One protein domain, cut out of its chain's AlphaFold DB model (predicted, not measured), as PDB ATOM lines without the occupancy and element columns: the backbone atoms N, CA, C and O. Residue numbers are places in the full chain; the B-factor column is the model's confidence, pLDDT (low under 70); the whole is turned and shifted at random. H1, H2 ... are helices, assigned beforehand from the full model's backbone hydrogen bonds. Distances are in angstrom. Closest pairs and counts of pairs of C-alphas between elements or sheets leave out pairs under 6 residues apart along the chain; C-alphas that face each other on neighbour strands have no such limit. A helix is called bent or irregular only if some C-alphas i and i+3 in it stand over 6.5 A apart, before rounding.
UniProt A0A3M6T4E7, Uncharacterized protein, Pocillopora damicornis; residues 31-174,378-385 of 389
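AT A GLANCE: This is residues 31 to 174 and 378 to 385 of the 389 residues of an uncharacterized protein of Pocillopora damicornis (UniProt A0A3M6T4E7). Two helical hairpins, H1 with H2a and H4 with H5, lie across from each other along the longest axis; the arm H2b of the long bent helix H2 turns in between them, and short H6 also sits between H1 and H5. H3 lies off to one side near H2b. The printed part has 152 residues with six named helices, H1 to H6 in chain order, and no named strand: all helix. It is compact, with a radius of gyration of the C-alphas of 15.1 A and spans of 41 by 30 by 28 A.

IN THESE COORDINATES: H2, residues 62 to 95, was assigned as one helix by its hydrogen bonds but is bent: C-alphas 80 and 83 are 9.5 A apart. Its arms are H2a, residues 62 to 80, 26.7 A, from C-alpha 62 at (44.339, -34.122, 32.131), and H2b, residues 83 to 95, 20.9 A, irregular with C-alphas 83 and 86 8.3 A apart. H1 is residues 36 to 56, 29.8 A; H3, 108 to 116; H4, 128 to 140, irregular with C-alphas 130 and 133 7.4 A apart; H5, 147 to 165, 27.4 A; H6, 380 to 383, ending at C-alpha 383 (48.051, -27.274, 50.709).

HOW THE PARTS SIT: H2a and H1 form a hairpin and touch at a shallow tilt of 15 degrees, closest at the C-alphas of Glu 69 and Cys 46, 5.2 A. H2b is close to but not clearly touching H5, at Leu 95 and Ile 158, C-alphas 6.2 A apart. H4 and H5 form a hairpin, closest at the C-alphas of Cys 130 and Ala 154, 4.9 A, at a shallow tilt of 10 degrees. H1 touches H6 with residues 36 to 44 alone, closest at the C-alphas of Ile 40 and Ser 382, 4.4 A. H1, H3 and H5 have every O i to N i+4 pair within hydrogen-bond range; H2a has 14 of 15, H2b 6 of 9, H4 7 of 9, and H6 is too short for such a pair.

THE WHOLE: The C-alphas farthest apart, of Asn 59 and Ser 171, are 44.8 A apart. Residues 175 to 377 are not printed, with C-alphas 174 and 378 17.7 A apart across the cut. The links H2 to H3 and H3 to H4 are long. Mean pLDDT of the printed part is 74.2; 46 residues are under 70, among them 109 to 119 and 378 to 385.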
ATOM      1  N   VAL A  31      50.470 -31.576  61.024       57.06
ATOM      2  CA  VAL A  31      49.543 -32.299  60.148       57.06
ATOM      3  C   VAL A  31      49.598 -33.793  60.368       57.06
ATOM      4  O   VAL A  31      50.479 -34.467  59.835       57.06
ATOM      5  N   GLY A  32      48.658 -34.326  61.143       65.25
ATOM      6  CA  GLY A  32      48.764 -35.699  61.607       65.25
ATOM      7  C   GLY A  32      50.068 -35.888  62.382       65.25
ATOM      8  O   GLY A  32      50.293 -35.232  63.399       65.25
ATOM      9  N   VAL A  33      50.954 -36.749  61.881       68.12
ATOM     10  CA  VAL A  33      52.312 -36.916  62.437       68.12
ATOM     11  C   VAL A  33      53.371 -36.012  61.785       68.12
ATOM     12  O   VAL A  33      54.483 -35.899  62.299       68.12
ATOM     13  N   CYS A  34      53.045 -35.359  60.669       66.06
ATOM     14  CA  CYS A  34      53.935 -34.472  59.923       66.06
ATOM     15  C   CYS A  34      53.899 -33.036  60.464       66.06
ATOM     16  O   CYS A  34      52.973 -32.639  61.166       66.06
ATOM     17  N   ASN A  35      54.882 -32.206  60.110       65.69
ATOM     18  CA  ASN A  35      54.740 -30.755  60.266       65.69
ATOM     19  C   ASN A  35      53.966 -30.159  59.073       65.69
ATOM     20  O   ASN A  35      53.946 -30.744  57.987       65.69
ATOM     21  N   THR A  36      53.341 -28.994  59.277       61.22
ATOM     22  CA  THR A  36      52.595 -28.270  58.234       61.22
ATOM     23  C   THR A  36      53.422 -28.058  56.977       61.22
ATOM     24  O   THR A  36      52.987 -28.476  55.909       61.22
ATOM     25  N   THR A  37      54.642 -27.530  57.090       60.44
ATOM     26  CA  THR A  37      55.523 -27.256  55.944       60.44
ATOM     27  C   THR A  37      55.741 -28.468  55.039       60.44
ATOM     28  O   THR A  37      55.677 -28.332  53.820       60.44
ATOM     29  N   TYR A  38      55.974 -29.651  55.613       70.31
ATOM     30  CA  TYR A  38      56.142 -30.900  54.873       70.31
ATOM     31  C   TYR A  38      54.863 -31.258  54.120       70.31
ATOM     32  O   TYR A  38      54.916 -31.623  52.950       70.31
ATOM     33  N   PHE A  39      53.705 -31.134  54.760       66.31
ATOM     34  CA  PHE A  39      52.442 -31.440  54.100       66.31
ATOM     35  C   PHE A  39      52.123 -30.450  52.967       66.31
ATOM     36  O   PHE A  39      51.749 -30.885  51.876       66.31
ATOM     37  N   ILE A  40      52.339 -29.141  53.193       62.97
ATOM     38  CA  ILE A  40      52.177 -28.074  52.182       62.97
ATOM     39  C   ILE A  40      53.016 -28.397  50.954       62.97
ATOM     40  O   ILE A  40      52.520 -28.481  49.829       62.97
ATOM     41  N   SER A  41      54.325 -28.518  51.177       65.62
ATOM     42  CA  SER A  41      55.311 -28.470  50.109       65.62
ATOM     43  C   SER A  41      55.139 -29.643  49.161       65.62
ATOM     44  O   SER A  41      55.203 -29.444  47.946       65.62
ATOM     45  N   ASN A  42      54.840 -30.817  49.721       76.69
ATOM     46  CA  ASN A  42      54.629 -32.053  48.991       76.69
ATOM     47  C   ASN A  42      53.272 -32.094  48.274       76.69
ATOM     48  O   ASN A  42      53.220 -32.454  47.101       76.69
ATOM     49  N   GLY A  43      52.175 -31.659  48.906       75.06
ATOM     50  CA  GLY A  43      50.882 -31.607  48.216       75.06
ATOM     51  C   GLY A  43      50.895 -30.635  47.032       75.06
ATOM     52  O   GLY A  43      50.470 -30.970  45.929       75.06
ATOM     53  N   GLN A  44      51.506 -29.462  47.214       71.19
ATOM     54  CA  GLN A  44      51.712 -28.514  46.118       71.19
ATOM     55  C   GLN A  44      52.724 -29.009  45.084       71.19
ATOM     56  O   GLN A  44      52.680 -28.579  43.932       71.19
ATOM     57  N   GLN A  45      53.666 -29.871  45.471       79.38
ATOM     58  CA  GLN A  45      54.584 -30.486  44.522       79.38
ATOM     59  C   GLN A  45      53.819 -31.375  43.543       79.38
ATOM     60  O   GLN A  45      54.023 -31.211  42.343       79.38
ATOM     61  N   CYS A  46      52.899 -32.214  44.028       85.62
ATOM     62  CA  CYS A  46      52.056 -33.051  43.173       85.62
ATOM     63  C   CYS A  46      51.307 -32.216  42.123       85.62
ATOM     64  O   CYS A  46      51.391 -32.496  40.926       85.62
ATOM     65  N   GLN A  47      50.665 -31.127  42.554       84.81
ATOM     66  CA  GLN A  47      49.936 -30.234  41.651       84.81
ATOM     67  C   GLN A  47      50.861 -29.514  40.667       84.81
ATOM     68  O   GLN A  47      50.572 -29.423  39.474       84.81
ATOM     69  N   ARG A  48      52.014 -29.012  41.135       80.88
ATOM     70  CA  ARG A  48      53.008 -28.367  40.260       80.88
ATOM     71  C   ARG A  48      53.507 -29.324  39.184       80.88
ATOM     72  O   ARG A  48      53.697 -28.891  38.050       80.88
ATOM     73  N   GLU A  49      53.728 -30.589  39.523       87.12
ATOM     74  CA  GLU A  49      54.134 -31.609  38.557       87.12
ATOM     75  C   GLU A  49      53.040 -31.864  37.520       87.12
ATOM     76  O   GLU A  49      53.340 -31.829  36.326       87.12
ATOM     77  N   MET A  50      51.783 -32.018  37.946       88.69
ATOM     78  CA  MET A  50      50.639 -32.150  37.037       88.69
ATOM     79  C   MET A  50      50.545 -30.967  36.066       88.69
ATOM     80  O   MET A  50      50.557 -31.164  34.851       88.69
ATOM     81  N   ILE A  51      50.513 -29.730  36.575       85.69
ATOM     82  CA  ILE A  51      50.396 -28.526  35.737       85.69
ATOM     83  C   ILE A  51      51.588 -28.393  34.790       85.69
ATOM     84  O   ILE A  51      51.413 -28.131  33.601       85.69
ATOM     85  N   LYS A  52      52.808 -28.635  35.281       86.88
ATOM     86  CA  LYS A  52      54.013 -28.613  34.447       86.88
ATOM     87  C   LYS A  52      53.920 -29.631  33.312       86.88
ATOM     88  O   LYS A  52      54.258 -29.292  32.178       86.88
ATOM     89  N   ASN A  53      53.471 -30.854  33.586       90.06
ATOM     90  CA  ASN A  53      53.335 -31.888  32.562       90.06
ATOM     91  C   ASN A  53      52.256 -31.512  31.546       90.06
ATOM     92  O   ASN A  53      52.502 -31.625  30.349       90.06
ATOM     93  N   LEU A  54      51.116 -30.982  31.997       88.31
ATOM     94  CA  LEU A  54      50.061 -30.505  31.101       88.31
ATOM     95  C   LEU A  54      50.554 -29.391  30.174       88.31
ATOM     96  O   LEU A  54      50.245 -29.419  28.985       88.31
ATOM     97  N   MET A  55      51.360 -28.457  30.680       84.56
ATOM     98  CA  MET A  55      51.909 -27.357  29.881       84.56
ATOM     99  C   MET A  55      53.015 -27.803  28.916       84.56
ATOM    100  O   MET A  55      53.124 -27.268  27.818       84.56
ATOM    101  N   THR A  56      53.860 -28.757  29.315       86.88
ATOM    102  CA  THR A  56      55.092 -29.094  28.571       86.88
ATOM    103  C   THR A  56      54.985 -30.337  27.696       86.88
ATOM    104  O   THR A  56      55.756 -30.468  26.747       86.88
ATOM    105  N   ASN A  57      54.046 -31.245  27.980       87.38
ATOM    106  CA  ASN A  57      53.865 -32.480  27.227       87.38
ATOM    107  C   ASN A  57      52.567 -32.430  26.400       87.38
ATOM    108  O   ASN A  57      51.481 -32.604  26.955       87.38
ATOM    109  N   PRO A  58      52.642 -32.252  25.071       80.12
ATOM    110  CA  PRO A  58      51.451 -32.166  24.225       80.12
ATOM    111  C   PRO A  58      50.658 -33.482  24.169       80.12
ATOM    112  O   PRO A  58      49.456 -33.455  23.925       80.12
ATOM    113  N   ASN A  59      51.303 -34.620  24.442       83.00
ATOM    114  CA  ASN A  59      50.677 -35.941  24.387       83.00
ATOM    115  C   ASN A  59      50.031 -36.356  25.713       83.00
ATOM    116  O   ASN A  59      49.365 -37.388  25.766       83.00
ATOM    117  N   THR A  60      50.234 -35.586  26.788       87.25
ATOM    118  CA  THR A  60      49.559 -35.866  28.056       87.25
ATOM    119  C   THR A  60      48.172 -35.236  28.079       87.25
ATOM    120  O   THR A  60      47.941 -34.137  27.549       87.25
ATOM    121  N   ASN A  61      47.241 -35.938  28.713       87.00
ATOM    122  CA  ASN A  61      45.889 -35.460  28.952       87.00
ATOM    123  C   ASN A  61      45.649 -35.284  30.450       87.00
ATOM    124  O   ASN A  61      46.368 -35.822  31.292       87.00
ATOM    125  N   CYS A  62      44.623 -34.501  30.762       88.19
ATOM    126  CA  CYS A  62      44.339 -34.122  32.131       88.19
ATOM    127  C   CYS A  62      44.019 -35.344  33.006       88.19
ATOM    128  O   CYS A  62      44.613 -35.485  34.068       88.19
ATOM    129  N   SER A  63      43.178 -36.271  32.539       88.69
ATOM    130  CA  SER A  63      42.808 -37.473  33.302       88.69
ATOM    131  C   SER A  63      44.019 -38.307  33.724       88.69
ATOM    132  O   SER A  63      44.084 -38.776  34.859       88.69
ATOM    133  N   TYR A  64      45.002 -38.461  32.834       91.19
ATOM    134  CA  TYR A  64      46.238 -39.176  33.135       91.19
ATOM    135  C   TYR A  64      47.073 -38.461  34.207       91.19
ATOM    136  O   TYR A  64      47.507 -39.089  35.172       91.19
ATOM    137  N   GLU A  65      47.280 -37.147  34.078       92.25
ATOM    138  CA  GLU A  65      48.044 -36.392  35.079       92.25
ATOM    139  C   GLU A  65      47.300 -36.259  36.416       92.25
ATOM    140  O   GLU A  65      47.943 -36.231  37.460       92.25
ATOM    141  N   TYR A  66      45.967 -36.261  36.411       90.56
ATOM    142  CA  TYR A  66      45.146 -36.234  37.622       90.56
ATOM    143  C   TYR A  66      45.271 -37.521  38.442       90.56
ATOM    144  O   TYR A  66      45.441 -37.474  39.658       90.56
ATOM    145  N   GLU A  67      45.275 -38.695  37.801       91.44
ATOM    146  CA  GLU A  67      45.538 -39.951  38.519       91.44
ATOM    147  C   GLU A  67      46.980 -40.010  39.056       91.44
ATOM    148  O   GLU A  67      47.223 -40.560  40.136       91.44
ATOM    149  N   ARG A  68      47.944 -39.379  38.367       92.38
ATOM    150  CA  ARG A  68      49.307 -39.212  38.895       92.38
ATOM    151  C   ARG A  68      49.353 -38.269  40.093       92.38
ATOM    152  O   ARG A  68      50.011 -38.604  41.077       92.38
ATOM    153  N   GLU A  69      48.647 -37.143  40.042       89.38
ATOM    154  CA  GLU A  69      48.519 -36.217  41.170       89.38
ATOM    155  C   GLU A  69      47.904 -36.928  42.379       89.38
ATOM    156  O   GLU A  69      48.478 -36.914  43.465       89.38
ATOM    157  N   LYS A  70      46.796 -37.643  42.182       91.50
ATOM    158  CA  LYS A  70      46.144 -38.457  43.213       91.50
ATOM    159  C   LYS A  70      47.085 -39.494  43.819       91.50
ATOM    160  O   LYS A  70      47.139 -39.617  45.040       91.50
ATOM    161  N   SER A  71      47.848 -40.217  42.999       93.81
ATOM    162  CA  SER A  71      48.842 -41.189  43.476       93.81
ATOM    163  C   SER A  71      49.964 -40.525  44.292       93.81
ATOM    164  O   SER A  71      50.320 -40.992  45.381       93.81
ATOM    165  N   CYS A  72      50.465 -39.381  43.820       91.69
ATOM    166  CA  CYS A  72      51.440 -38.558  44.532       91.69
ATOM    167  C   CYS A  72      50.892 -38.103  45.896       91.69
ATOM    168  O   CYS A  72      51.523 -38.323  46.932       91.69
ATOM    169  N   LEU A  73      49.663 -37.577  45.930       86.06
ATOM    170  CA  LEU A  73      48.999 -37.159  47.163       86.06
ATOM    171  C   LEU A  73      48.810 -38.321  48.129       86.06
ATOM    172  O   LEU A  73      49.127 -38.164  49.303       86.06
ATOM    173  N   LYS A  74      48.343 -39.490  47.669       89.44
ATOM    174  CA  LYS A  74      48.194 -40.672  48.536       89.44
ATOM    175  C   LYS A  74      49.502 -41.026  49.232       89.44
ATOM    176  O   LYS A  74      49.485 -41.333  50.418       89.44
ATOM    177  N   THR A  75      50.625 -40.933  48.522       89.75
ATOM    178  CA  THR A  75      51.954 -41.219  49.077       89.75
ATOM    179  C   THR A  75      52.298 -40.266  50.221       89.75
ATOM    180  O   THR A  75      52.664 -40.706  51.308       89.75
ATOM    181  N   HIS A  76      52.119 -38.959  50.022       83.62
ATOM    182  CA  HIS A  76      52.428 -37.966  51.056       83.62
ATOM    183  C   HIS A  76      51.420 -37.967  52.209       83.62
ATOM    184  O   HIS A  76      51.800 -37.825  53.371       83.62
ATOM    185  N   VAL A  77      50.140 -38.181  51.907       79.69
ATOM    186  CA  VAL A  77      49.076 -38.301  52.905       79.69
ATOM    187  C   VAL A  77      49.283 -39.555  53.754       79.69
ATOM    188  O   VAL A  77      49.097 -39.479  54.965       79.69
ATOM    189  N   ALA A  78      49.723 -40.681  53.183       84.69
ATOM    190  CA  ALA A  78      50.029 -41.904  53.931       84.69
ATOM    191  C   ALA A  78      51.071 -41.681  55.025       84.69
ATOM    192  O   ALA A  78      50.869 -42.134  56.154       84.69
ATOM    193  N   THR A  79      52.112 -40.900  54.732       83.31
ATOM    194  CA  THR A  79      53.137 -40.512  55.709       83.31
ATOM    195  C   THR A  79      52.552 -39.755  56.900       83.31
ATOM    196  O   THR A  79      53.057 -39.882  58.012       83.31
ATOM    197  N   CYS A  80      51.480 -38.986  56.694       70.88
ATOM    198  CA  CYS A  80      50.934 -38.089  57.711       70.88
ATOM    199  C   CYS A  80      49.673 -38.628  58.409       70.88
ATOM    200  O   CYS A  80      49.449 -38.306  59.574       70.88
ATOM    201  N   PHE A  81      48.872 -39.464  57.736       68.81
ATOM    202  CA  PHE A  81      47.501 -39.802  58.140       68.81
ATOM    203  C   PHE A  81      47.182 -41.282  58.313       68.81
ATOM    204  O   PHE A  81      46.080 -41.599  58.769       68.81
ATOM    205  N   GLY A  82      48.114 -42.186  58.001       75.00
ATOM    206  CA  GLY A  82      47.987 -43.621  58.266       75.00
ATOM    207  C   GLY A  82      46.693 -44.250  57.729       75.00
ATOM    208  O   GLY A  82      46.650 -44.715  56.600       75.00
ATOM    209  N   LYS A  83      45.633 -44.294  58.548       75.12
ATOM    210  CA  LYS A  83      44.347 -44.950  58.237       75.12
ATOM    211  C   LYS A  83      43.354 -44.083  57.447       75.12
ATOM    212  O   LYS A  83      42.363 -44.615  56.964       75.12
ATOM    213  N   TYR A  84      43.586 -42.775  57.322       73.56
ATOM    214  CA  TYR A  84      42.639 -41.837  56.688       73.56
ATOM    215  C   TYR A  84      43.049 -41.395  55.278       73.56
ATOM    216  O   TYR A  84      42.567 -40.375  54.791       73.56
ATOM    217  N   VAL A  85      43.942 -42.141  54.623       79.75
ATOM    218  CA  VAL A  85      44.592 -41.710  53.375       79.75
ATOM    219  C   VAL A  85      43.594 -41.407  52.277       79.75
ATOM    220  O   VAL A  85      43.579 -40.293  51.773       79.75
ATOM    221  N   ASP A  86      42.723 -42.358  51.948       80.06
ATOM    222  CA  ASP A  86      41.797 -42.192  50.828       80.06
ATOM    223  C   ASP A  86      40.823 -41.031  51.046       80.06
ATOM    224  O   ASP A  86      40.568 -40.257  50.125       80.06
ATOM    225  N   LEU A  87      40.336 -40.866  52.277       74.50
ATOM    226  CA  LEU A  87      39.385 -39.813  52.619       74.50
ATOM    227  C   LEU A  87      40.034 -38.423  52.576       74.50
ATOM    228  O   LEU A  87      39.481 -37.504  51.976       74.50
ATOM    229  N   VAL A  88      41.235 -38.275  53.144       74.25
ATOM    230  CA  VAL A  88      41.987 -37.011  53.097       74.25
ATOM    231  C   VAL A  88      42.396 -36.682  51.669       74.25
ATOM    232  O   VAL A  88      42.201 -35.554  51.228       74.25
ATOM    233  N   THR A  89      42.914 -37.654  50.917       81.56
ATOM    234  CA  THR A  89      43.266 -37.447  49.510       81.56
ATOM    235  C   THR A  89      42.050 -37.019  48.693       81.56
ATOM    236  O   THR A  89      42.160 -36.081  47.912       81.56
ATOM    237  N   SER A  90      40.885 -37.642  48.901       81.69
ATOM    238  CA  SER A  90      39.654 -37.265  48.200       81.69
ATOM    239  C   SER A  90      39.256 -35.812  48.470       81.69
ATOM    240  O   SER A  90      38.905 -35.100  47.534       81.69
ATOM    241  N   LEU A  91      39.334 -35.343  49.719       76.88
ATOM    242  CA  LEU A  91      39.030 -33.945  50.056       76.88
ATOM    243  C   LEU A  91      40.040 -32.973  49.431       76.88
ATOM    244  O   LEU A  91      39.651 -31.956  48.865       76.88
ATOM    245  N   LEU A  92      41.333 -33.301  49.470       77.94
ATOM    246  CA  LEU A  92      42.380 -32.456  48.888       77.94
ATOM    247  C   LEU A  92      42.247 -32.299  47.375       77.94
ATOM    248  O   LEU A  92      42.501 -31.220  46.847       77.94
ATOM    249  N   LEU A  93      41.807 -33.346  46.685       83.31
ATOM    250  CA  LEU A  93      41.582 -33.307  45.244       83.31
ATOM    251  C   LEU A  93      40.468 -32.337  44.815       83.31
ATOM    252  O   LEU A  93      40.468 -31.924  43.662       83.31
ATOM    253  N   HIS A  94      39.558 -31.949  45.716       79.69
ATOM    254  CA  HIS A  94      38.560 -30.905  45.438       79.69
ATOM    255  C   HIS A  94      39.143 -29.491  45.533       79.69
ATOM    256  O   HIS A  94      38.583 -28.556  44.969       79.69
ATOM    257  N   LEU A  95      40.257 -29.319  46.247       77.25
ATOM    258  CA  LEU A  95      40.952 -28.035  46.382       77.25
ATOM    259  C   LEU A  95      42.027 -27.867  45.301       77.25
ATOM    260  O   LEU A  95      42.333 -26.758  44.872       77.25
ATOM    261  N   LEU A  96      42.616 -28.973  44.858       83.25
ATOM    262  CA  LEU A  96      43.620 -28.985  43.803       83.25
ATOM    263  C   LEU A  96      42.984 -28.866  42.416       83.25
ATOM    264  O   LEU A  96      41.767 -28.854  42.257       83.25
ATOM    265  N   TYR A  97      43.832 -28.710  41.404       84.56
ATOM    266  CA  TYR A  97      43.370 -28.535  40.035       84.56
ATOM    267  C   TYR A  97      42.828 -29.869  39.530       84.56
ATOM    268  O   TYR A  97      43.493 -30.892  39.639       84.56
ATOM    269  N   HIS A  98      41.639 -29.855  38.937       83.31
ATOM    270  CA  HIS A  98      40.990 -31.056  38.430       83.31
ATOM    271  C   HIS A  98      40.481 -30.865  36.998       83.31
ATOM    272  O   HIS A  98      40.294 -29.758  36.488       83.31
ATOM    273  N   CYS A  99      40.254 -31.994  36.333       78.38
ATOM    274  CA  CYS A  99      40.129 -32.085  34.881       78.38
ATOM    275  C   CYS A  99      38.721 -31.902  34.313       78.38
ATOM    276  O   CYS A  99      38.442 -32.356  33.206       78.38
ATOM    277  N   GLY A 100      37.833 -31.251  35.054       75.31
ATOM    278  CA  GLY A 100      36.423 -31.109  34.699       75.31
ATOM    279  C   GLY A 100      35.615 -30.591  35.876       75.31
ATOM    280  O   GLY A 100      36.174 -29.914  36.733       75.31
ATOM    281  N   ASP A 101      34.341 -30.944  35.940       70.19
ATOM    282  CA  ASP A 101      33.412 -30.445  36.959       70.19
ATOM    283  C   ASP A 101      33.362 -31.429  38.132       70.19
ATOM    284  O   ASP A 101      32.473 -32.275  38.266       70.19
ATOM    285  N   LEU A 102      34.432 -31.399  38.932       75.81
ATOM    286  CA  LEU A 102      34.507 -32.169  40.165       75.81
ATOM    287  C   LEU A 102      33.663 -31.454  41.219       75.81
ATOM    288  O   LEU A 102      34.132 -30.542  41.899       75.81
ATOM    289  N   THR A 103      32.415 -31.888  41.351       71.00
ATOM    290  CA  THR A 103      31.498 -31.340  42.346       71.00
ATOM    291  C   THR A 103      31.630 -32.086  43.665       71.00
ATOM    292  O   THR A 103      31.547 -33.315  43.735       71.00
ATOM    293  N   TYR A 104      31.813 -31.327  44.742       75.25
ATOM    294  CA  TYR A 104      31.742 -31.874  46.084       75.25
ATOM    295  C   TYR A 104      30.294 -32.238  46.426       75.25
ATOM    296  O   TYR A 104      29.389 -31.412  46.307       75.25
ATOM    297  N   GLN A 105      30.084 -33.470  46.885       74.44
ATOM    298  CA  GLN A 105      28.803 -33.924  47.417       74.44
ATOM    299  C   GLN A 105      28.935 -34.151  48.928       74.44
ATOM    300  O   GLN A 105      29.769 -34.969  49.350       74.44
ATOM    301  N   PRO A 106      28.126 -33.461  49.753       72.94
ATOM    302  CA  PRO A 106      28.091 -33.707  51.185       72.94
ATOM    303  C   PRO A 106      27.780 -35.178  51.464       72.94
ATOM    304  O   PRO A 106      26.888 -35.782  50.869       72.94
ATOM    305  N   SER A 107      28.519 -35.772  52.392       74.56
ATOM    306  CA  SER A 107      28.258 -37.129  52.865       74.56
ATOM    307  C   SER A 107      28.473 -37.181  54.363       74.56
ATOM    308  O   SER A 107      29.294 -36.438  54.886       74.56
ATOM    309  N   ILE A 108      27.797 -38.094  55.064       70.31
ATOM    310  CA  ILE A 108      27.948 -38.237  56.522       70.31
ATOM    311  C   ILE A 108      29.427 -38.433  56.899       70.31
ATOM    312  O   ILE A 108      29.907 -37.844  57.863       70.31
ATOM    313  N   ALA A 109      30.170 -39.213  56.109       64.44
ATOM    314  CA  ALA A 109      31.602 -39.417  56.311       64.44
ATOM    315  C   ALA A 109      32.402 -38.115  56.148       64.44
ATOM    316  O   ALA A 109      33.264 -37.822  56.979       64.44
ATOM    317  N   ASN A 110      32.089 -37.315  55.125       67.19
ATOM    318  CA  ASN A 110      32.737 -36.025  54.915       67.19
ATOM    319  C   ASN A 110      32.338 -35.023  55.995       67.19
ATOM    320  O   ASN A 110      33.227 -34.458  56.605       67.19
ATOM    321  N   THR A 111      31.054 -34.860  56.318       68.75
ATOM    322  CA  THR A 111      30.568 -33.940  57.356       68.75
ATOM    323  C   THR A 111      31.181 -34.254  58.723       68.75
ATOM    324  O   THR A 111      31.597 -33.347  59.439       68.75
ATOM    325  N   VAL A 112      31.324 -35.537  59.081       65.94
ATOM    326  CA  VAL A 112      32.017 -35.940  60.317       65.94
ATOM    327  C   VAL A 112      33.497 -35.555  60.271       65.94
ATOM    328  O   VAL A 112      34.032 -35.075  61.271       65.94
ATOM    329  N   MET A 113      34.177 -35.740  59.139       64.75
ATOM    330  CA  MET A 113      35.572 -35.310  59.000       64.75
ATOM    331  C   MET A 113      35.714 -33.789  58.986       64.75
ATOM    332  O   MET A 113      36.604 -33.264  59.647       64.75
ATOM    333  N   LEU A 114      34.819 -33.080  58.307       65.69
ATOM    334  CA  LEU A 114      34.754 -31.625  58.228       65.69
ATOM    335  C   LEU A 114      34.535 -31.015  59.613       65.69
ATOM    336  O   LEU A 114      35.303 -30.151  60.024       65.69
ATOM    337  N   GLY A 115      33.619 -31.576  60.407       61.03
ATOM    338  CA  GLY A 115      33.452 -31.212  61.813       61.03
ATOM    339  C   GLY A 115      34.726 -31.423  62.642       61.03
ATOM    340  O   GLY A 115      35.046 -30.607  63.504       61.03
ATOM    341  N   LYS A 116      35.515 -32.469  62.349       56.84
ATOM    342  CA  LYS A 116      36.815 -32.709  63.007       56.84
ATOM    343  C   LYS A 116      37.900 -31.726  62.584       56.84
ATOM    344  O   LYS A 116      38.796 -31.457  63.380       56.84
ATOM    345  N   ILE A 117      37.833 -31.215  61.358       57.28
ATOM    346  CA  ILE A 117      38.784 -30.226  60.833       57.28
ATOM    347  C   ILE A 117      38.249 -28.801  60.904       57.28
ATOM    348  O   ILE A 117      38.807 -27.901  60.284       57.28
ATOM    349  N   LYS A 118      37.171 -28.609  61.676       64.88
ATOM    350  CA  LYS A 118      36.465 -27.339  61.840       64.88
ATOM    351  C   LYS A 118      36.232 -26.615  60.511       64.88
ATOM    352  O   LYS A 118      36.274 -25.390  60.450       64.88
ATOM    353  N   CYS A 119      36.007 -27.388  59.457       66.88
ATOM    354  CA  CYS A 119      35.600 -26.910  58.154       66.88
ATOM    355  C   CYS A 119      34.115 -27.175  57.982       66.88
ATOM    356  O   CYS A 119      33.562 -28.115  58.554       66.88
ATOM    357  N   LYS A 120      33.483 -26.358  57.158       77.88
ATOM    358  CA  LYS A 120      32.140 -26.594  56.658       77.88
ATOM    359  C   LYS A 120      32.209 -27.116  55.224       77.88
ATOM    360  O   LYS A 120      33.233 -26.959  54.552       77.88
ATOM    361  N   ASP A 121      31.134 -27.750  54.771       75.38
ATOM    362  CA  ASP A 121      31.012 -28.306  53.419       75.38
ATOM    363  C   ASP A 121      31.282 -27.240  52.334       75.38
ATOM    364  O   ASP A 121      31.921 -27.519  51.319       75.38
ATOM    365  N   GLU A 122      30.916 -25.987  52.601       76.81
ATOM    366  CA  GLU A 122      31.074 -24.827  51.721       76.81
ATOM    367  C   GLU A 122      32.536 -24.519  51.351       76.81
ATOM    368  O   GLU A 122      32.789 -23.849  50.350       76.81
ATOM    369  N   ALA A 123      33.514 -25.027  52.112       72.62
ATOM    370  CA  ALA A 123      34.931 -24.932  51.749       72.62
ATOM    371  C   ALA A 123      35.267 -25.714  50.463       72.62
ATOM    372  O   ALA A 123      36.244 -25.391  49.787       72.62
ATOM    373  N   PHE A 124      34.471 -26.735  50.141       75.94
ATOM    374  CA  PHE A 124      34.700 -27.680  49.045       75.94
ATOM    375  C   PHE A 124      33.632 -27.589  47.949       75.94
ATOM    376  O   PHE A 124      33.821 -28.135  46.865       75.94
ATOM    377  N   MET A 125      32.527 -26.885  48.204       74.56
ATOM    378  CA  MET A 125      31.499 -26.611  47.200       74.56
ATOM    379  C   MET A 125      31.979 -25.571  46.182       74.56
ATOM    380  O   MET A 125      32.699 -24.628  46.521       74.56
ATOM    381  N   ASP A 126      31.575 -25.743  44.924       73.06
ATOM    382  CA  ASP A 126      31.885 -24.878  43.775       73.06
ATOM    383  C   ASP A 126      33.371 -24.485  43.666       73.06
ATOM    384  O   ASP A 126      33.710 -23.356  43.301       73.06
ATOM    385  N   THR A 127      34.294 -25.372  44.044       76.88
ATOM    386  CA  THR A 127      35.733 -25.149  43.829       76.88
ATOM    387  C   THR A 127      36.088 -25.212  42.346       76.88
ATOM    388  O   THR A 127      37.020 -24.537  41.907       76.88
ATOM    389  N   GLU A 128      35.283 -25.924  41.552       81.25
ATOM    390  CA  GLU A 128      35.371 -25.966  40.092       81.25
ATOM    391  C   GLU A 128      35.372 -24.571  39.458       81.25
ATOM    392  O   GLU A 128      36.149 -24.320  38.539       81.25
ATOM    393  N   PHE A 129      34.587 -23.641  40.010       81.62
ATOM    394  CA  PHE A 129      34.489 -22.264  39.537       81.62
ATOM    395  C   PHE A 129      35.831 -21.523  39.647       81.62
ATOM    396  O   PHE A 129      36.179 -20.722  38.781       81.62
ATOM    397  N   CYS A 130      36.630 -21.810  40.680       80.69
ATOM    398  CA  CYS A 130      37.959 -21.216  40.808       80.69
ATOM    399  C   CYS A 130      38.902 -21.685  39.689       80.69
ATOM    400  O   CYS A 130      39.791 -20.936  39.281       80.69
ATOM    401  N   TRP A 131      38.719 -22.912  39.193       84.94
ATOM    402  CA  TRP A 131      39.586 -23.532  38.190       84.94
ATOM    403  C   TRP A 131      39.094 -23.370  36.752       84.94
ATOM    404  O   TRP A 131      39.909 -23.498  35.838       84.94
ATOM    405  N   GLU A 132      37.810 -23.073  36.546       85.94
ATOM    406  CA  GLU A 132      37.136 -23.015  35.241       85.94
ATOM    407  C   GLU A 132      37.908 -22.168  34.221       85.94
ATOM    408  O   GLU A 132      38.367 -22.679  33.201       85.94
ATOM    409  N   TYR A 133      38.169 -20.898  34.538       84.50
ATOM    410  CA  TYR A 133      38.830 -19.992  33.596       84.50
ATOM    411  C   TYR A 133      40.269 -20.413  33.267       84.50
ATOM    412  O   TYR A 133      40.712 -20.336  32.117       84.50
ATOM    413  N   PHE A 134      41.019 -20.876  34.271       86.81
ATOM    414  CA  PHE A 134      42.368 -21.394  34.050       86.81
ATOM    415  C   PHE A 134      42.335 -22.641  33.157       86.81
ATOM    416  O   PHE A 134      43.143 -22.753  32.236       86.81
ATOM    417  N   ARG A 135      41.388 -23.552  33.403       89.75
ATOM    418  CA  ARG A 135      41.196 -24.785  32.637       89.75
ATOM    419  C   ARG A 135      40.872 -24.485  31.177       89.75
ATOM    420  O   ARG A 135      41.529 -25.046  30.303       89.75
ATOM    421  N   ASP A 136      39.935 -23.583  30.912       89.19
ATOM    422  CA  ASP A 136      39.558 -23.197  29.549       89.19
ATOM    423  C   ASP A 136      40.747 -22.615  28.790       89.19
ATOM    424  O   ASP A 136      41.018 -22.979  27.643       89.19
ATOM    425  N   LYS A 137      41.525 -21.765  29.463       88.81
ATOM    426  CA  LYS A 137      42.709 -21.156  28.868       88.81
ATOM    427  C   LYS A 137      43.823 -22.168  28.612       88.81
ATOM    428  O   LYS A 137      44.416 -22.156  27.535       88.81
ATOM    429  N   LEU A 138      44.070 -23.071  29.563       88.38
ATOM    430  CA  LEU A 138      45.046 -24.152  29.430       88.38
ATOM    431  C   LEU A 138      44.677 -25.089  28.273       88.38
ATOM    432  O   LEU A 138      45.547 -25.478  27.498       88.38
ATOM    433  N   ASN A 139      43.391 -25.422  28.138       88.06
ATOM    434  CA  ASN A 139      42.883 -26.283  27.074       88.06
ATOM    435  C   ASN A 139      42.908 -25.597  25.702       88.06
ATOM    436  O   ASN A 139      43.181 -26.257  24.704       88.06
ATOM    437  N   SER A 140      42.657 -24.286  25.652       89.94
ATOM    438  CA  SER A 140      42.702 -23.504  24.414       89.94
ATOM    439  C   SER A 140      44.131 -23.310  23.901       89.94
ATOM    440  O   SER A 140      44.398 -23.518  22.718       89.94
ATOM    441  N   ASN A 141      45.062 -22.924  24.778       88.62
ATOM    442  CA  ASN A 141      46.452 -22.689  24.412       88.62
ATOM    443  C   ASN A 141      47.393 -22.939  25.597       88.62
ATOM    444  O   ASN A 141      47.634 -22.059  26.423       88.62
ATOM    445  N   ARG A 142      48.017 -24.121  25.613       88.44
ATOM    446  CA  ARG A 142      48.983 -24.543  26.646       88.44
ATOM    447  C   ARG A 142      50.251 -23.678  26.724       88.44
ATOM    448  O   ARG A 142      50.966 -23.746  27.720       88.44
ATOM    449  N   SER A 143      50.517 -22.867  25.700       87.31
ATOM    450  CA  SER A 143      51.679 -21.975  25.613       87.31
ATOM    451  C   SER A 143      51.338 -20.513  25.920       87.31
ATOM    452  O   SER A 143      52.192 -19.643  25.742       87.31
ATOM    453  N   ASP A 144      50.108 -20.208  26.343       85.06
ATOM    454  CA  ASP A 144      49.706 -18.835  26.643       85.06
ATOM    455  C   ASP A 144      50.521 -18.279  27.837       85.06
ATOM    456  O   ASP A 144      50.520 -18.863  28.928       85.06
ATOM    457  N   PRO A 145      51.220 -17.138  27.670       83.88
ATOM    458  CA  PRO A 145      52.102 -16.588  28.701       83.88
ATOM    459  C   PRO A 145      51.361 -16.125  29.964       83.88
ATOM    460  O   PRO A 145      51.978 -15.952  31.014       83.88
ATOM    461  N   SER A 146      50.042 -15.929  29.895       82.19
ATOM    462  CA  SER A 146      49.216 -15.551  31.042       82.19
ATOM    463  C   SER A 146      48.778 -16.737  31.908       82.19
ATOM    464  O   SER A 146      48.273 -16.502  33.004       82.19
ATOM    465  N   LEU A 147      49.015 -17.993  31.497       80.81
ATOM    466  CA  LEU A 147      48.613 -19.181  32.269       80.81
ATOM    467  C   LEU A 147      49.143 -19.170  33.703       80.81
ATOM    468  O   LEU A 147      48.421 -19.542  34.621       80.81
ATOM    469  N   CYS A 148      50.366 -18.683  33.924       77.88
ATOM    470  CA  CYS A 148      50.925 -18.552  35.270       77.88
ATOM    471  C   CYS A 148      50.104 -17.601  36.154       77.88
ATOM    472  O   CYS A 148      49.886 -17.885  37.331       77.88
ATOM    473  N   ARG A 149      49.637 -16.480  35.586       77.06
ATOM    474  CA  ARG A 149      48.784 -15.516  36.290       77.06
ATOM    475  C   ARG A 149      47.425 -16.131  36.599       77.06
ATOM    476  O   ARG A 149      46.973 -16.043  37.734       77.06
ATOM    477  N   GLU A 150      46.796 -16.766  35.616       80.75
ATOM    478  CA  GLU A 150      45.467 -17.366  35.796       80.75
ATOM    479  C   GLU A 150      45.503 -18.541  36.784       80.75
ATOM    480  O   GLU A 150      44.630 -18.658  37.639       80.75
ATOM    481  N   TYR A 151      46.571 -19.343  36.769       79.00
ATOM    482  CA  TYR A 151      46.808 -20.379  37.773       79.00
ATOM    483  C   TYR A 151      46.968 -19.798  39.185       79.00
ATOM    484  O   TYR A 151      46.434 -20.339  40.154       79.00
ATOM    485  N   ALA A 152      47.692 -18.683  39.324       71.31
ATOM    486  CA  ALA A 152      47.843 -18.006  40.609       71.31
ATOM    487  C   ALA A 152      46.506 -17.452  41.131       71.31
ATOM    488  O   ALA A 152      46.224 -17.603  42.319       71.31
ATOM    489  N   LEU A 153      45.675 -16.876  40.256       72.69
ATOM    490  CA  LEU A 153      44.331 -16.396  40.602       72.69
ATOM    491  C   LEU A 153      43.408 -17.540  41.037       72.69
ATOM    492  O   LEU A 153      42.721 -17.417  42.049       72.69
ATOM    493  N   ALA A 154      43.443 -18.670  40.333       78.00
ATOM    494  CA  ALA A 154      42.661 -19.849  40.689       78.00
ATOM    495  C   ALA A 154      43.056 -20.410  42.069       78.00
ATOM    496  O   ALA A 154      42.200 -20.610  42.930       78.00
ATOM    497  N   LYS A 155      44.364 -20.558  42.334       76.56
ATOM    498  CA  LYS A 155      44.868 -20.940  43.667       76.56
ATOM    499  C   LYS A 155      44.435 -19.964  44.759       76.56
ATOM    500  O   LYS A 155      44.110 -20.389  45.864       76.56
ATOM    501  N   HIS A 156      44.458 -18.666  44.462       69.88
ATOM    502  CA  HIS A 156      44.024 -17.645  45.406       69.88
ATOM    503  C   HIS A 156      42.537 -17.805  45.750       69.88
ATOM    504  O   HIS A 156      42.204 -17.873  46.927       69.88
ATOM    505  N   CYS A 157      41.681 -18.001  44.744       69.62
ATOM    506  CA  CYS A 157      40.253 -18.275  44.921       69.62
ATOM    507  C   CYS A 157      39.980 -19.497  45.815       69.62
ATOM    508  O   CYS A 157      39.160 -19.420  46.732       69.62
ATOM    509  N   ILE A 158      40.701 -20.604  45.601       75.44
ATOM    510  CA  ILE A 158      40.585 -21.808  46.436       75.44
ATOM    511  C   ILE A 158      40.994 -21.522  47.888       75.44
ATOM    512  O   ILE A 158      40.296 -21.922  48.822       75.44
ATOM    513  N   ASN A 159      42.109 -20.813  48.089       69.69
ATOM    514  CA  ASN A 159      42.579 -20.453  49.424       69.69
ATOM    515  C   ASN A 159      41.549 -19.591  50.171       69.69
ATOM    516  O   ASN A 159      41.240 -19.851  51.331       69.69
ATOM    517  N   GLU A 160      40.960 -18.611  49.488       68.31
ATOM    518  CA  GLU A 160      39.930 -17.732  50.050       68.31
ATOM    519  C   GLU A 160      38.677 -18.511  50.487       68.31
ATOM    520  O   GLU A 160      38.191 -18.313  51.603       68.31
ATOM    521  N   LYS A 161      38.182 -19.444  49.655       71.62
ATOM    522  CA  LYS A 161      37.029 -20.300  50.002       71.62
ATOM    523  C   LYS A 161      37.280 -21.130  51.254       71.62
ATOM    524  O   LYS A 161      36.411 -21.219  52.123       71.62
ATOM    525  N   ALA A 162      38.461 -21.723  51.349       69.94
ATOM    526  CA  ALA A 162      38.817 -22.535  52.494       69.94
ATOM    527  C   ALA A 162      38.987 -21.694  53.767       69.94
ATOM    528  O   ALA A 162      38.483 -22.081  54.814       69.94
ATOM    529  N   MET A 163      39.608 -20.511  53.690       65.38
ATOM    530  CA  MET A 163      39.743 -19.612  54.845       65.38
ATOM    531  C   MET A 163      38.397 -19.126  55.395       65.38
ATOM    532  O   MET A 163      38.259 -18.959  56.603       65.38
ATOM    533  N   ALA A 164      37.407 -18.892  54.532       66.38
ATOM    534  CA  ALA A 164      36.085 -18.428  54.959       66.38
ATOM    535  C   ALA A 164      35.256 -19.516  55.663       66.38
ATOM    536  O   ALA A 164      34.378 -19.208  56.469       66.38
ATOM    537  N   ASN A 165      35.522 -20.785  55.348       70.25
ATOM    538  CA  ASN A 165      34.680 -21.909  55.754       70.25
ATOM    539  C   ASN A 165      35.392 -22.900  56.673       70.25
ATOM    540  O   ASN A 165      34.800 -23.910  57.042       70.25
ATOM    541  N   CYS A 166      36.627 -22.608  57.075       65.94
ATOM    542  CA  CYS A 166      37.403 -23.415  58.000       65.94
ATOM    543  C   CYS A 166      37.978 -22.554  59.132       65.94
ATOM    544  O   CYS A 166      38.609 -21.529  58.885       65.94
ATOM    545  N   GLU A 167      37.823 -22.989  60.385       63.22
ATOM    546  CA  GLU A 167      38.481 -22.374  61.549       63.22
ATOM    547  C   GLU A 167      39.930 -22.867  61.661       63.22
ATOM    548  O   GLU A 167      40.296 -23.684  62.511       63.22
ATOM    549  N   ILE A 168      40.754 -22.370  60.747       55.78
ATOM    550  CA  ILE A 168      42.170 -22.708  60.590       55.78
ATOM    551  C   ILE A 168      43.008 -21.868  61.562       55.78
ATOM    552  O   ILE A 168      42.752 -20.671  61.637       55.78
ATOM    553  N   CYS A 169      43.976 -22.480  62.285       49.22
ATOM    554  CA  CYS A 169      44.903 -21.892  63.288       49.22
ATOM    555  C   CYS A 169      44.587 -20.401  63.592       49.22
ATOM    556  O   CYS A 169      44.953 -19.527  62.812       49.22
ATOM    557  N   SER A 170      43.895 -20.139  64.715       39.28
ATOM    558  CA  SER A 170      43.130 -18.929  65.111       39.28
ATOM    559  C   SER A 170      43.849 -17.560  65.128       39.28
ATOM    560  O   SER A 170      43.400 -16.639  65.803       39.28
ATOM    561  N   SER A 171      44.971 -17.409  64.428       38.22
ATOM    562  CA  SER A 171      45.818 -16.216  64.371       38.22
ATOM    563  C   SER A 171      45.920 -15.569  62.980       38.22
ATOM    564  O   SER A 171      46.688 -14.627  62.820       38.22
ATOM    565  N   LEU A 172      45.184 -16.038  61.966       38.94
ATOM    566  CA  LEU A 172      45.106 -15.366  60.660       38.94
ATOM    567  C   LEU A 172      43.768 -14.627  60.534       38.94
ATOM    568  O   LEU A 172      42.789 -15.147  60.011       38.94
ATOM    569  N   ASP A 173      43.761 -13.386  61.014       35.34
ATOM    570  CA  ASP A 173      42.651 -12.413  61.048       35.34
ATOM    571  C   ASP A 173      42.164 -11.942  59.646       35.34
ATOM    572  O   ASP A 173      41.712 -10.813  59.465       35.34
ATOM    573  N   LEU A 174      42.278 -12.778  58.609       43.28
ATOM    574  CA  LEU A 174      42.120 -12.383  57.202       43.28
ATOM    575  C   LEU A 174      40.749 -12.695  56.576       43.28
ATOM    576  O   LEU A 174      40.479 -12.211  55.479       43.28
ATOM    577  N   ASP A 378      44.806 -30.197  60.576       37.53
ATOM    578  CA  ASP A 378      45.970 -29.462  60.122       37.53
ATOM    579  C   ASP A 378      46.271 -29.691  58.617       37.53
ATOM    580  O   ASP A 378      47.013 -28.922  57.996       37.53
ATOM    581  N   ALA A 379      45.664 -30.716  57.999       39.69
ATOM    582  CA  ALA A 379      45.929 -31.141  56.615       39.69
ATOM    583  C   ALA A 379      45.464 -30.136  55.565       39.69
ATOM    584  O   ALA A 379      46.198 -29.789  54.641       39.69
ATOM    585  N   ILE A 380      44.239 -29.646  55.723       40.34
ATOM    586  CA  ILE A 380      43.623 -28.725  54.767       40.34
ATOM    587  C   ILE A 380      44.347 -27.382  54.792       40.34
ATOM    588  O   ILE A 380      44.681 -26.864  53.732       40.34
ATOM    589  N   ASN A 381      44.752 -26.921  55.981       41.47
ATOM    590  CA  ASN A 381      45.495 -25.673  56.230       41.47
ATOM    591  C   ASN A 381      46.775 -25.527  55.406       41.47
ATOM    592  O   ASN A 381      47.336 -24.446  55.292       41.47
ATOM    593  N   SER A 382      47.286 -26.632  54.892       41.53
ATOM    594  CA  SER A 382      48.668 -26.742  54.486       41.53
ATOM    595  C   SER A 382      48.804 -26.680  52.961       41.53
ATOM    596  O   SER A 382      49.612 -25.929  52.445       41.53
ATOM    597  N   ILE A 383      47.959 -27.350  52.183       38.09
ATOM    598  CA  ILE A 383      48.051 -27.274  50.709       38.09
ATOM    599  C   ILE A 383      47.654 -25.887  50.161       38.09
ATOM    600  O   ILE A 383      48.148 -25.458  49.115       38.09
ATOM    601  N   LEU A 384      46.846 -25.151  50.922       39.31
ATOM    602  CA  LEU A 384      46.239 -23.876  50.545       39.31
ATOM    603  C   LEU A 384      47.155 -22.647  50.710       39.31
ATOM    604  O   LEU A 384      46.998 -21.660  49.991       39.31
ATOM    605  N   PHE A 385      48.157 -22.704  51.594       37.19
ATOM    606  CA  PHE A 385      48.981 -21.545  51.957       37.19
ATOM    607  C   PHE A 385      50.377 -21.567  51.313       37.19
ATOM    608  O   PHE A 385      51.368 -21.957  51.923       37.19
TER     609      PHE A 385